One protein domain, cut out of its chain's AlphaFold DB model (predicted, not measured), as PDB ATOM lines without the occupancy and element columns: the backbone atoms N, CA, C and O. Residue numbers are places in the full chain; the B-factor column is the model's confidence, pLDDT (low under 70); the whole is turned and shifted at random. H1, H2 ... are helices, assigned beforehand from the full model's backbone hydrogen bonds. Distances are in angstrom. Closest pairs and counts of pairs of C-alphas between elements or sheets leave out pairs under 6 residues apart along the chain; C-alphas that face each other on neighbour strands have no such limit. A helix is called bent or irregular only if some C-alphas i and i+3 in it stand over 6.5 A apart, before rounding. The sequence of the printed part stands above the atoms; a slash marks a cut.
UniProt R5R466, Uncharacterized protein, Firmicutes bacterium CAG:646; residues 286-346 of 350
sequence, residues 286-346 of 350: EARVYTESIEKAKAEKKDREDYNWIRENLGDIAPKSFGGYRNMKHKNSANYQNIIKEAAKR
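Overview. This is residues 286 to 346 of the 350 residues of an uncharacterized protein of Firmicutes bacterium CAG:646 (UniProt R5R466). A long, straight helix, H1, sticks out with its residues 286 to 299 as a free arm, and two short helices, H2 and H3, gather at its other end to make a small, compact head with the rest of H1. In that head H2 crosses the line of H1 steeply, and H3 makes a corner with H2. The printed part has 61 residues with three named helices, in the order H1, H2, H3 along the chain, and no named strand; the class is all helix. The whole is loose, with a radius of gyration of the C-alphas of 13.2 A, and spans 42 by 20 by 20 A, the arm making the length.

Arrangement. H1, residues 286 to 313, stands free in its residues 286 to 299. It touches H2, residues 322 to 330, with residues 303 to 307 alone; the closest C-alphas of the two helices are those of Tyr 307 and Phe 322, 6.5 A apart. H1 and H2 run opposite ways at a steep tilt of 69 degrees, only just short of about perpendicular. H2 also touches H3, residues 334 to 344; their closest C-alphas are those of Met 328 and Tyr 336, 5.7 A apart. The lines of H2 and H3 are about perpendicular, at 81 degrees. H1 and H3 are close but not clearly touching: their closest C-alphas, those of Ile 310 and Ala 343, are 7.5 A apart. The lines of H1 and H3 are about perpendicular, at 74 degrees. In H1, H2 and H3 every O i to N i+4 pair is within hydrogen-bond range.

Along the chain. H1 begins at C-alpha 286, at (54.572, -6.929, -14.162), and ends at C-alpha 313, at (47.835, 19.899, 14.985); it is 40.2 A from first to last C-alpha. H2 runs from Phe 322 to His 330, 12.3 A from first to last C-alpha. H3 runs from Ala 334 to Ala 344, 15.5 A from first to last C-alpha, and ends at (38.700, 19.954, 8.122). No helix is bent or irregular.

Size, cuts and confidence. The two C-alphas farthest apart are those of Glu 286 and Asp 316, 42.8 A. The body without residues 286 to 299 has 47 residues and spans 22 by 21 by 17 A, with a radius of gyration of 9.5 A. The link from H1 to H2, with 8 residues between them, is short, and the link from H2 to H3, with 3 residues, is tight. The printed part has no cut. The mean pLDDT of the printed part of this predicted model is 94.1, and no printed residue is under 70.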
ATOM      1  N   GLU A 286      53.468  -7.823 -14.525       92.25
ATOM      2  CA  GLU A 286      54.572  -6.929 -14.162       92.25
ATOM      3  C   GLU A 286      54.208  -5.454 -14.326       92.25
ATOM      4  O   GLU A 286      54.548  -4.635 -13.470       92.25
ATOM      5  N   ALA A 287      53.494  -5.113 -15.400       93.81
ATOM      6  CA  ALA A 287      53.009  -3.759 -15.622       93.81
ATOM      7  C   ALA A 287      52.064  -3.317 -14.494       93.81
ATOM      8  O   ALA A 287      52.226  -2.218 -13.956       93.81
ATOM      9  N   ARG A 288      51.137  -4.192 -14.082       93.94
ATOM     10  CA  ARG A 288      50.227  -3.952 -12.956       93.94
ATOM     11  C   ARG A 288      50.980  -3.796 -11.636       93.94
ATOM     12  O   ARG A 288      50.798  -2.793 -10.956       93.94
ATOM     13  N   VAL A 289      51.867  -4.734 -11.304       91.62
ATOM     14  CA  VAL A 289      52.650  -4.710 -10.057       91.62
ATOM     15  C   VAL A 289      53.539  -3.464  -9.969       91.62
ATOM     16  O   VAL A 289      53.659  -2.863  -8.900       91.62
ATOM     17  N   TYR A 290      54.143  -3.034 -11.081       91.19
ATOM     18  CA  TYR A 290      54.901  -1.785 -11.121       91.19
ATOM     19  C   TYR A 290      54.007  -0.586 -10.787       91.19
ATOM     20  O   TYR A 290      54.345   0.185  -9.888       91.19
ATOM     21  N   THR A 291      52.854  -0.453 -11.443       92.06
ATOM     22  CA  THR A 291      51.899   0.635 -11.182       92.06
ATOM     23  C   THR A 291      51.422   0.630  -9.729       92.06
ATOM     24  O   THR A 291      51.559   1.646  -9.046       92.06
ATOM     25  N   GLU A 292      50.996  -0.526  -9.211       92.75
ATOM     26  CA  GLU A 292      50.589  -0.706  -7.811       92.75
ATOM     27  C   GLU A 292      51.711  -0.306  -6.837       92.75
ATOM     28  O   GLU A 292      51.454   0.310  -5.802       92.75
ATOM     29  N   SER A 293      52.975  -0.607  -7.156       89.88
ATOM     30  CA  SER A 293      54.118  -0.230  -6.313       89.88
ATOM     31  C   SER A 293      54.335   1.286  -6.251       89.88
ATOM     32  O   SER A 293      54.606   1.826  -5.174       89.88
ATOM     33  N   ILE A 294      54.160   1.986  -7.377       90.38
ATOM     34  CA  ILE A 294      54.263   3.446  -7.453       90.38
ATOM     35  C   ILE A 294      53.110   4.094  -6.686       90.38
ATOM     36  O   ILE A 294      53.327   5.031  -5.915       90.38
ATOM     37  N   GLU A 295      51.892   3.588  -6.859       93.44
ATOM     38  CA  GLU A 295      50.711   4.065  -6.141       93.44
ATOM     39  C   GLU A 295      50.831   3.825  -4.638       93.44
ATOM     40  O   GLU A 295      50.612   4.746  -3.855       93.44
ATOM     41  N   LYS A 296      51.277   2.636  -4.219       92.38
ATOM     42  CA  LYS A 296      51.529   2.310  -2.811       92.38
ATOM     43  C   LYS A 296      52.577   3.233  -2.195       92.38
ATOM     44  O   LYS A 296      52.382   3.693  -1.072       92.38
ATOM     45  N   ALA A 297      53.659   3.530  -2.916       89.00
ATOM     46  CA  ALA A 297      54.691   4.455  -2.451       89.00
ATOM     47  C   ALA A 297      54.154   5.890  -2.310       89.00
ATOM     48  O   ALA A 297      54.417   6.547  -1.301       89.00
ATOM     49  N   LYS A 298      53.359   6.368  -3.279       92.00
ATOM     50  CA  LYS A 298      52.684   7.678  -3.210       92.00
ATOM     51  C   LYS A 298      51.694   7.744  -2.046       92.00
ATOM     52  O   LYS A 298      51.718   8.709  -1.285       92.00
ATOM     53  N   ALA A 299      50.866   6.714  -1.884       94.19
ATOM     54  CA  ALA A 299      49.884   6.620  -0.814       94.19
ATOM     55  C   ALA A 299      50.555   6.575   0.563       94.19
ATOM     56  O   ALA A 299      50.146   7.301   1.456       94.19
ATOM     57  N   GLU A 300      51.623   5.789   0.738       93.44
ATOM     58  CA  GLU A 300      52.366   5.757   2.000       93.44
ATOM     59  C   GLU A 300      53.038   7.100   2.310       93.44
ATOM     60  O   GLU A 300      53.053   7.517   3.469       93.44
ATOM     61  N   LYS A 301      53.584   7.781   1.294       91.06
ATOM     62  CA  LYS A 301      54.157   9.119   1.463       91.06
ATOM     63  C   LYS A 301      53.095  10.101   1.962       91.06
ATOM     64  O   LYS A 301      53.323  10.739   2.985       91.06
ATOM     65  N   LYS A 302      51.932  10.154   1.305       94.62
ATOM     66  CA  LYS A 302      50.816  11.004   1.738       94.62
ATOM     67  C   LYS A 302      50.297  10.610   3.124       94.62
ATOM     68  O   LYS A 302      50.194  11.470   3.984       94.62
ATOM     69  N   ASP A 303      50.092   9.319   3.394       96.19
ATOM     70  CA  ASP A 303      49.693   8.828   4.722       96.19
ATOM     71  C   ASP A 303      50.655   9.327   5.814       96.19
ATOM     72  O   ASP A 303      50.245   9.616   6.938       96.19
ATOM     73  N   ARG A 304      51.958   9.386   5.514       92.12
ATOM     74  CA  ARG A 304      52.993   9.829   6.452       92.12
ATOM     75  C   ARG A 304      52.965  11.339   6.664       92.12
ATOM     76  O   ARG A 304      53.135  11.781   7.797       92.12
ATOM     77  N   GLU A 305      52.736  12.107   5.603       92.81
ATOM     78  CA  GLU A 305      52.509  13.556   5.668       92.81
ATOM     79  C   GLU A 305      51.267  13.871   6.510       92.81
ATOM     80  O   GLU A 305      51.370  14.620   7.482       92.81
ATOM     81  N   ASP A 306      50.145  13.206   6.224       95.94
ATOM     82  CA  ASP A 306      48.891  13.336   6.968       95.94
ATOM     83  C   ASP A 306      49.099  12.980   8.445       95.94
ATOM     84  O   ASP A 306      48.714  13.727   9.342       95.94
ATOM     85  N   TYR A 307      49.764  11.854   8.725       95.19
ATOM     86  CA  TYR A 307      50.054  11.421  10.091       95.19
ATOM     87  C   TYR A 307      50.902  12.436  10.864       95.19
ATOM     88  O   TYR A 307      50.612  12.727  12.027       95.19
ATOM     89  N   ASN A 308      51.939  12.987  10.233       92.25
ATOM     90  CA  ASN A 308      52.779  14.008  10.851       92.25
ATOM     91  C   ASN A 308      51.984  15.289  11.129       92.25
ATOM     92  O   ASN A 308      52.075  15.819  12.235       92.25
ATOM     93  N   TRP A 309      51.153  15.729  10.180       95.31
ATOM     94  CA  TRP A 309      50.281  16.886  10.363       95.31
ATOM     95  C   TRP A 309      49.292  16.675  11.518       95.31
ATOM     96  O   TRP A 309      49.142  17.548  12.373       95.31
ATOM     97  N   ILE A 310      48.671  15.492  11.602       95.31
ATOM     98  CA  ILE A 310      47.742  15.119  12.681       95.31
ATOM     99  C   ILE A 310      48.433  15.199  14.045       95.31
ATOM    100  O   ILE A 310      47.865  15.743  14.987       95.31
ATOM    101  N   ARG A 311      49.661  14.684  14.169       93.00
ATOM    102  CA  ARG A 311      50.415  14.739  15.432       93.00
ATOM    103  C   ARG A 311      50.717  16.162  15.882       93.00
ATOM    104  O   ARG A 311      50.680  16.432  17.078       93.00
ATOM    105  N   GLU A 312      51.035  17.036  14.936       93.44
ATOM    106  CA  GLU A 312      51.371  18.434  15.203       93.44
ATOM    107  C   GLU A 312      50.134  19.262  15.568       93.44
ATOM    108  O   GLU A 312      50.191  20.085  16.477       93.44
ATOM    109  N   ASN A 313      48.994  19.004  14.921       94.75
ATOM    110  CA  ASN A 313      47.835  19.899  14.985       94.75
ATOM    111  C   ASN A 313      46.662  19.369  15.816       94.75
ATOM    112  O   ASN A 313      45.824  20.159  16.260       94.75
ATOM    113  N   LEU A 314      46.568  18.050  16.000       93.31
ATOM    114  CA  LEU A 314      45.422  17.389  16.632       93.31
ATOM    115  C   LEU A 314      45.768  16.675  17.951       93.31
ATOM    116  O   LEU A 314      44.889  16.055  18.544       93.31
ATOM    117  N   GLY A 315      47.010  16.789  18.436       85.56
ATOM    118  CA  GLY A 315      47.408  16.431  19.804       85.56
ATOM    119  C   GLY A 315      46.849  15.092  20.297       85.56
ATOM    120  O   GLY A 315      47.209  14.036  19.783       85.56
ATOM    121  N   ASP A 316      45.956  15.141  21.287       86.38
ATOM    122  CA  ASP A 316      45.460  13.970  22.026       86.38
ATOM    123  C   ASP A 316      44.631  12.984  21.189       86.38
ATOM    124  O   ASP A 316      44.566  11.800  21.524       86.38
ATOM    125  N   ILE A 317      44.017  13.429  20.086       91.50
ATOM    126  CA  ILE A 317      43.270  12.528  19.191       91.50
ATOM    127  C   ILE A 317      44.171  11.865  18.139       91.50
ATOM    128  O   ILE A 317      43.706  11.014  17.374       91.50
ATOM    129  N   ALA A 318      45.455  12.236  18.083       91.69
ATOM    130  CA  ALA A 318      46.405  11.655  17.152       91.69
ATOM    131  C   ALA A 318      46.677  10.172  17.483       91.69
ATOM    132  O   ALA A 318      46.895   9.808  18.642       91.69
ATOM    133  N   PRO A 319      46.741   9.280  16.477       93.00
ATOM    134  CA  PRO A 319      47.094   7.887  16.714       93.00
ATOM    135  C   PRO A 319      48.512   7.744  17.287       93.00
ATOM    136  O   PRO A 319      49.466   8.358  16.802       93.00
ATOM    137  N   LYS A 320      48.682   6.845  18.265       88.19
ATOM    138  CA  LYS A 320      49.974   6.590  18.938       88.19
ATOM    139  C   LYS A 320      51.101   6.150  17.996       88.19
ATOM    140  O   LYS A 320      52.271   6.261  18.346       88.19
ATOM    141  N   SER A 321      50.764   5.594  16.832       91.31
ATOM    142  CA  SER A 321      51.737   5.155  15.834       91.31
ATOM    143  C   SER A 321      51.200   5.310  14.415       91.31
ATOM    144  O   SER A 321      49.989   5.268  14.183       91.31
ATOM    145  N   PHE A 322      52.119   5.406  13.453       93.38
ATOM    146  CA  PHE A 322      51.794   5.426  12.028       93.38
ATOM    147  C   PHE A 322      51.001   4.183  11.589       93.38
ATOM    148  O   PHE A 322      50.025   4.285  10.852       93.38
ATOM    149  N   GLY A 323      51.371   3.000  12.093       94.62
ATOM    150  CA  GLY A 323      50.616   1.767  11.843       94.62
ATOM    151  C   GLY A 323      49.196   1.824  12.416       94.62
ATOM    152  O   GLY A 323      48.249   1.394  11.759       94.62
ATOM    153  N   GLY A 324      49.030   2.423  13.600       95.94
ATOM    154  CA  GLY A 324      47.721   2.693  14.192       95.94
ATOM    155  C   GLY A 324      46.870   3.612  13.316       95.94
ATOM    156  O   GLY A 324      45.720   3.279  13.036       95.94
ATOM    157  N   TYR A 325      47.453   4.704  12.811       96.88
ATOM    158  CA  TYR A 325      46.798   5.609  11.862       96.88
ATOM    159  C   TYR A 325      46.319   4.872  10.603       96.88
ATOM    160  O   TYR A 325      45.134   4.929  10.275       96.88
ATOM    161  N   ARG A 326      47.198   4.111   9.936       97.00
ATOM    162  CA  ARG A 326      46.826   3.379   8.713       97.00
ATOM    163  C   ARG A 326      45.741   2.333   8.964       97.00
ATOM    164  O   ARG A 326      44.830   2.198   8.155       97.00
ATOM    165  N   ASN A 327      45.789   1.631  10.097       97.25
ATOM    166  CA  ASN A 327      44.746   0.681  10.488       97.25
ATOM    167  C   ASN A 327      43.396   1.379  10.732       97.25
ATOM    168  O   ASN A 327      42.355   0.891  10.296       97.25
ATOM    169  N   MET A 328      43.405   2.539  11.393       96.75
ATOM    170  CA  MET A 328      42.205   3.348  11.622       96.75
ATOM    171  C   MET A 328      41.593   3.867  10.316       96.75
ATOM    172  O   MET A 328      40.370   3.806  10.172       96.75
ATOM    173  N   LYS A 329      42.438   4.328   9.382       97.00
ATOM    174  CA  LYS A 329      42.065   4.746   8.023       97.00
ATOM    175  C   LYS A 329      41.447   3.592   7.240       97.00
ATOM    176  O   LYS A 329      40.332   3.713   6.751       97.00
ATOM    177  N   HIS A 330      42.123   2.445   7.207       96.56
ATOM    178  CA  HIS A 330      41.650   1.243   6.517       96.56
ATOM    179  C   HIS A 330      40.297   0.747   7.048       96.56
ATOM    180  O   HIS A 330      39.420   0.379   6.277       96.56
ATOM    181  N   LYS A 331      40.104   0.749   8.373       97.25
ATOM    182  CA  LYS A 331      38.841   0.324   9.006       97.25
ATOM    183  C   LYS A 331      37.740   1.380   8.965       97.25
ATOM    184  O   LYS A 331      36.653   1.119   9.469       97.25
ATOM    185  N   ASN A 332      38.037   2.575   8.460       96.62
ATOM    186  CA  ASN A 332      37.155   3.731   8.537       96.62
ATOM    187  C   ASN A 332      36.563   3.959   9.947       96.62
ATOM    188  O   ASN A 332      35.369   4.192  10.123       96.62
ATOM    189  N   SER A 333      37.399   3.808  10.979       97.38
ATOM    190  CA  SER A 333      36.937   3.805  12.375       97.38
ATOM    191  C   SER A 333      36.292   5.135  12.799       97.38
ATOM    192  O   SER A 333      36.622   6.190  12.259       97.38
ATOM    193  N   ALA A 334      35.450   5.118  13.840       97.00
ATOM    194  CA  ALA A 334      34.855   6.338  14.405       97.00
ATOM    195  C   ALA A 334      35.915   7.388  14.801       97.00
ATOM    196  O   ALA A 334      35.750   8.578  14.540       97.00
ATOM    197  N   ASN A 335      37.050   6.942  15.348       95.12
ATOM    198  CA  ASN A 335      38.171   7.822  15.680       95.12
ATOM    199  C   ASN A 335      38.814   8.444  14.429       95.12
ATOM    200  O   ASN A 335      39.174   9.616  14.451       95.12
ATOM    201  N   TYR A 336      38.928   7.696  13.325       97.69
ATOM    202  CA  TYR A 336      39.415   8.246  12.054       97.69
ATOM    203  C   TYR A 336      38.459   9.303  11.489       97.69
ATOM    204  O   TYR A 336      38.895  10.366  11.058       97.69
ATOM    205  N   GLN A 337      37.150   9.057  11.570       97.50
ATOM    206  CA  GLN A 337      36.130  10.034  11.182       97.50
ATOM    207  C   GLN A 337      36.191  11.309  12.033       97.50
ATOM    208  O   GLN A 337      36.023  12.410  11.509       97.50
ATOM    209  N   ASN A 338      36.485  11.185  13.330       96.81
ATOM    210  CA  ASN A 338      36.724  12.344  14.186       96.81
ATOM    211  C   ASN A 338      37.973  13.132  13.753       96.81
ATOM    212  O   ASN A 338      37.911  14.352  13.636       96.81
ATOM    213  N   ILE A 339      39.075  12.440  13.441       97.38
ATOM    214  CA  ILE A 339      40.303  13.058  12.916       97.38
ATOM    215  C   ILE A 339      40.018  13.855  11.636       97.38
ATOM    216  O   ILE A 339      40.444  15.002  11.543       97.38
ATOM    217  N   ILE A 340      39.267  13.294  10.679       97.50
ATOM    218  CA  ILE A 340      38.894  13.999   9.439       97.50
ATOM    219  C   ILE A 340      38.116  15.282   9.751       97.50
ATOM    220  O   ILE A 340      38.431  16.341   9.210       97.50
ATOM    221  N   LYS A 341      37.121  15.211  10.644       97.12
ATOM    222  CA  LYS A 341      36.315  16.381  11.032       97.12
ATOM    223  C   LYS A 341      37.170  17.473  11.673       97.12
ATOM    224  O   LYS A 341      37.022  18.643  11.333       97.12
ATOM    225  N   GLU A 342      38.068  17.105  12.582       96.88
ATOM    226  CA  GLU A 342      38.954  18.058  13.261       96.88
ATOM    227  C   GLU A 342      40.039  18.642  12.348       96.88
ATOM    228  O   GLU A 342      40.418  19.806  12.512       96.88
ATOM    229  N   ALA A 343      40.507  17.866  11.367       96.94
ATOM    230  CA  ALA A 343      41.407  18.339  10.323       96.94
ATOM    231  C   ALA A 343      40.720  19.355   9.399       96.94
ATOM    232  O   ALA A 343      41.260  20.434   9.154       96.94
ATOM    233  N   ALA A 344      39.486  19.066   8.975       96.88
ATOM    234  CA  ALA A 344      38.700  19.954   8.122       96.88
ATOM    235  C   ALA A 344      38.421  21.312   8.791       96.88
ATOM    236  O   ALA A 344      38.532  22.347   8.141       96.88
ATOM    237  N   LYS A 345      38.165  21.337  10.110       96.75
ATOM    238  CA  LYS A 345      38.039  22.588  10.892       96.75
ATOM    239  C   LYS A 345      39.292  23.474  10.842       96.75
ATOM    240  O   LYS A 345      39.206  24.662  11.129       96.75
ATOM    241  N   ARG A 346      40.448  22.901  10.497       96.00
ATOM    242  CA  ARG A 346      41.744  23.582  10.345       96.00
ATOM    243  C   ARG A 346      42.149  23.745   8.876       96.00
ATOM    244  O   ARG A 346      43.314  24.004   8.595       96.00
TER     245      ARG A 346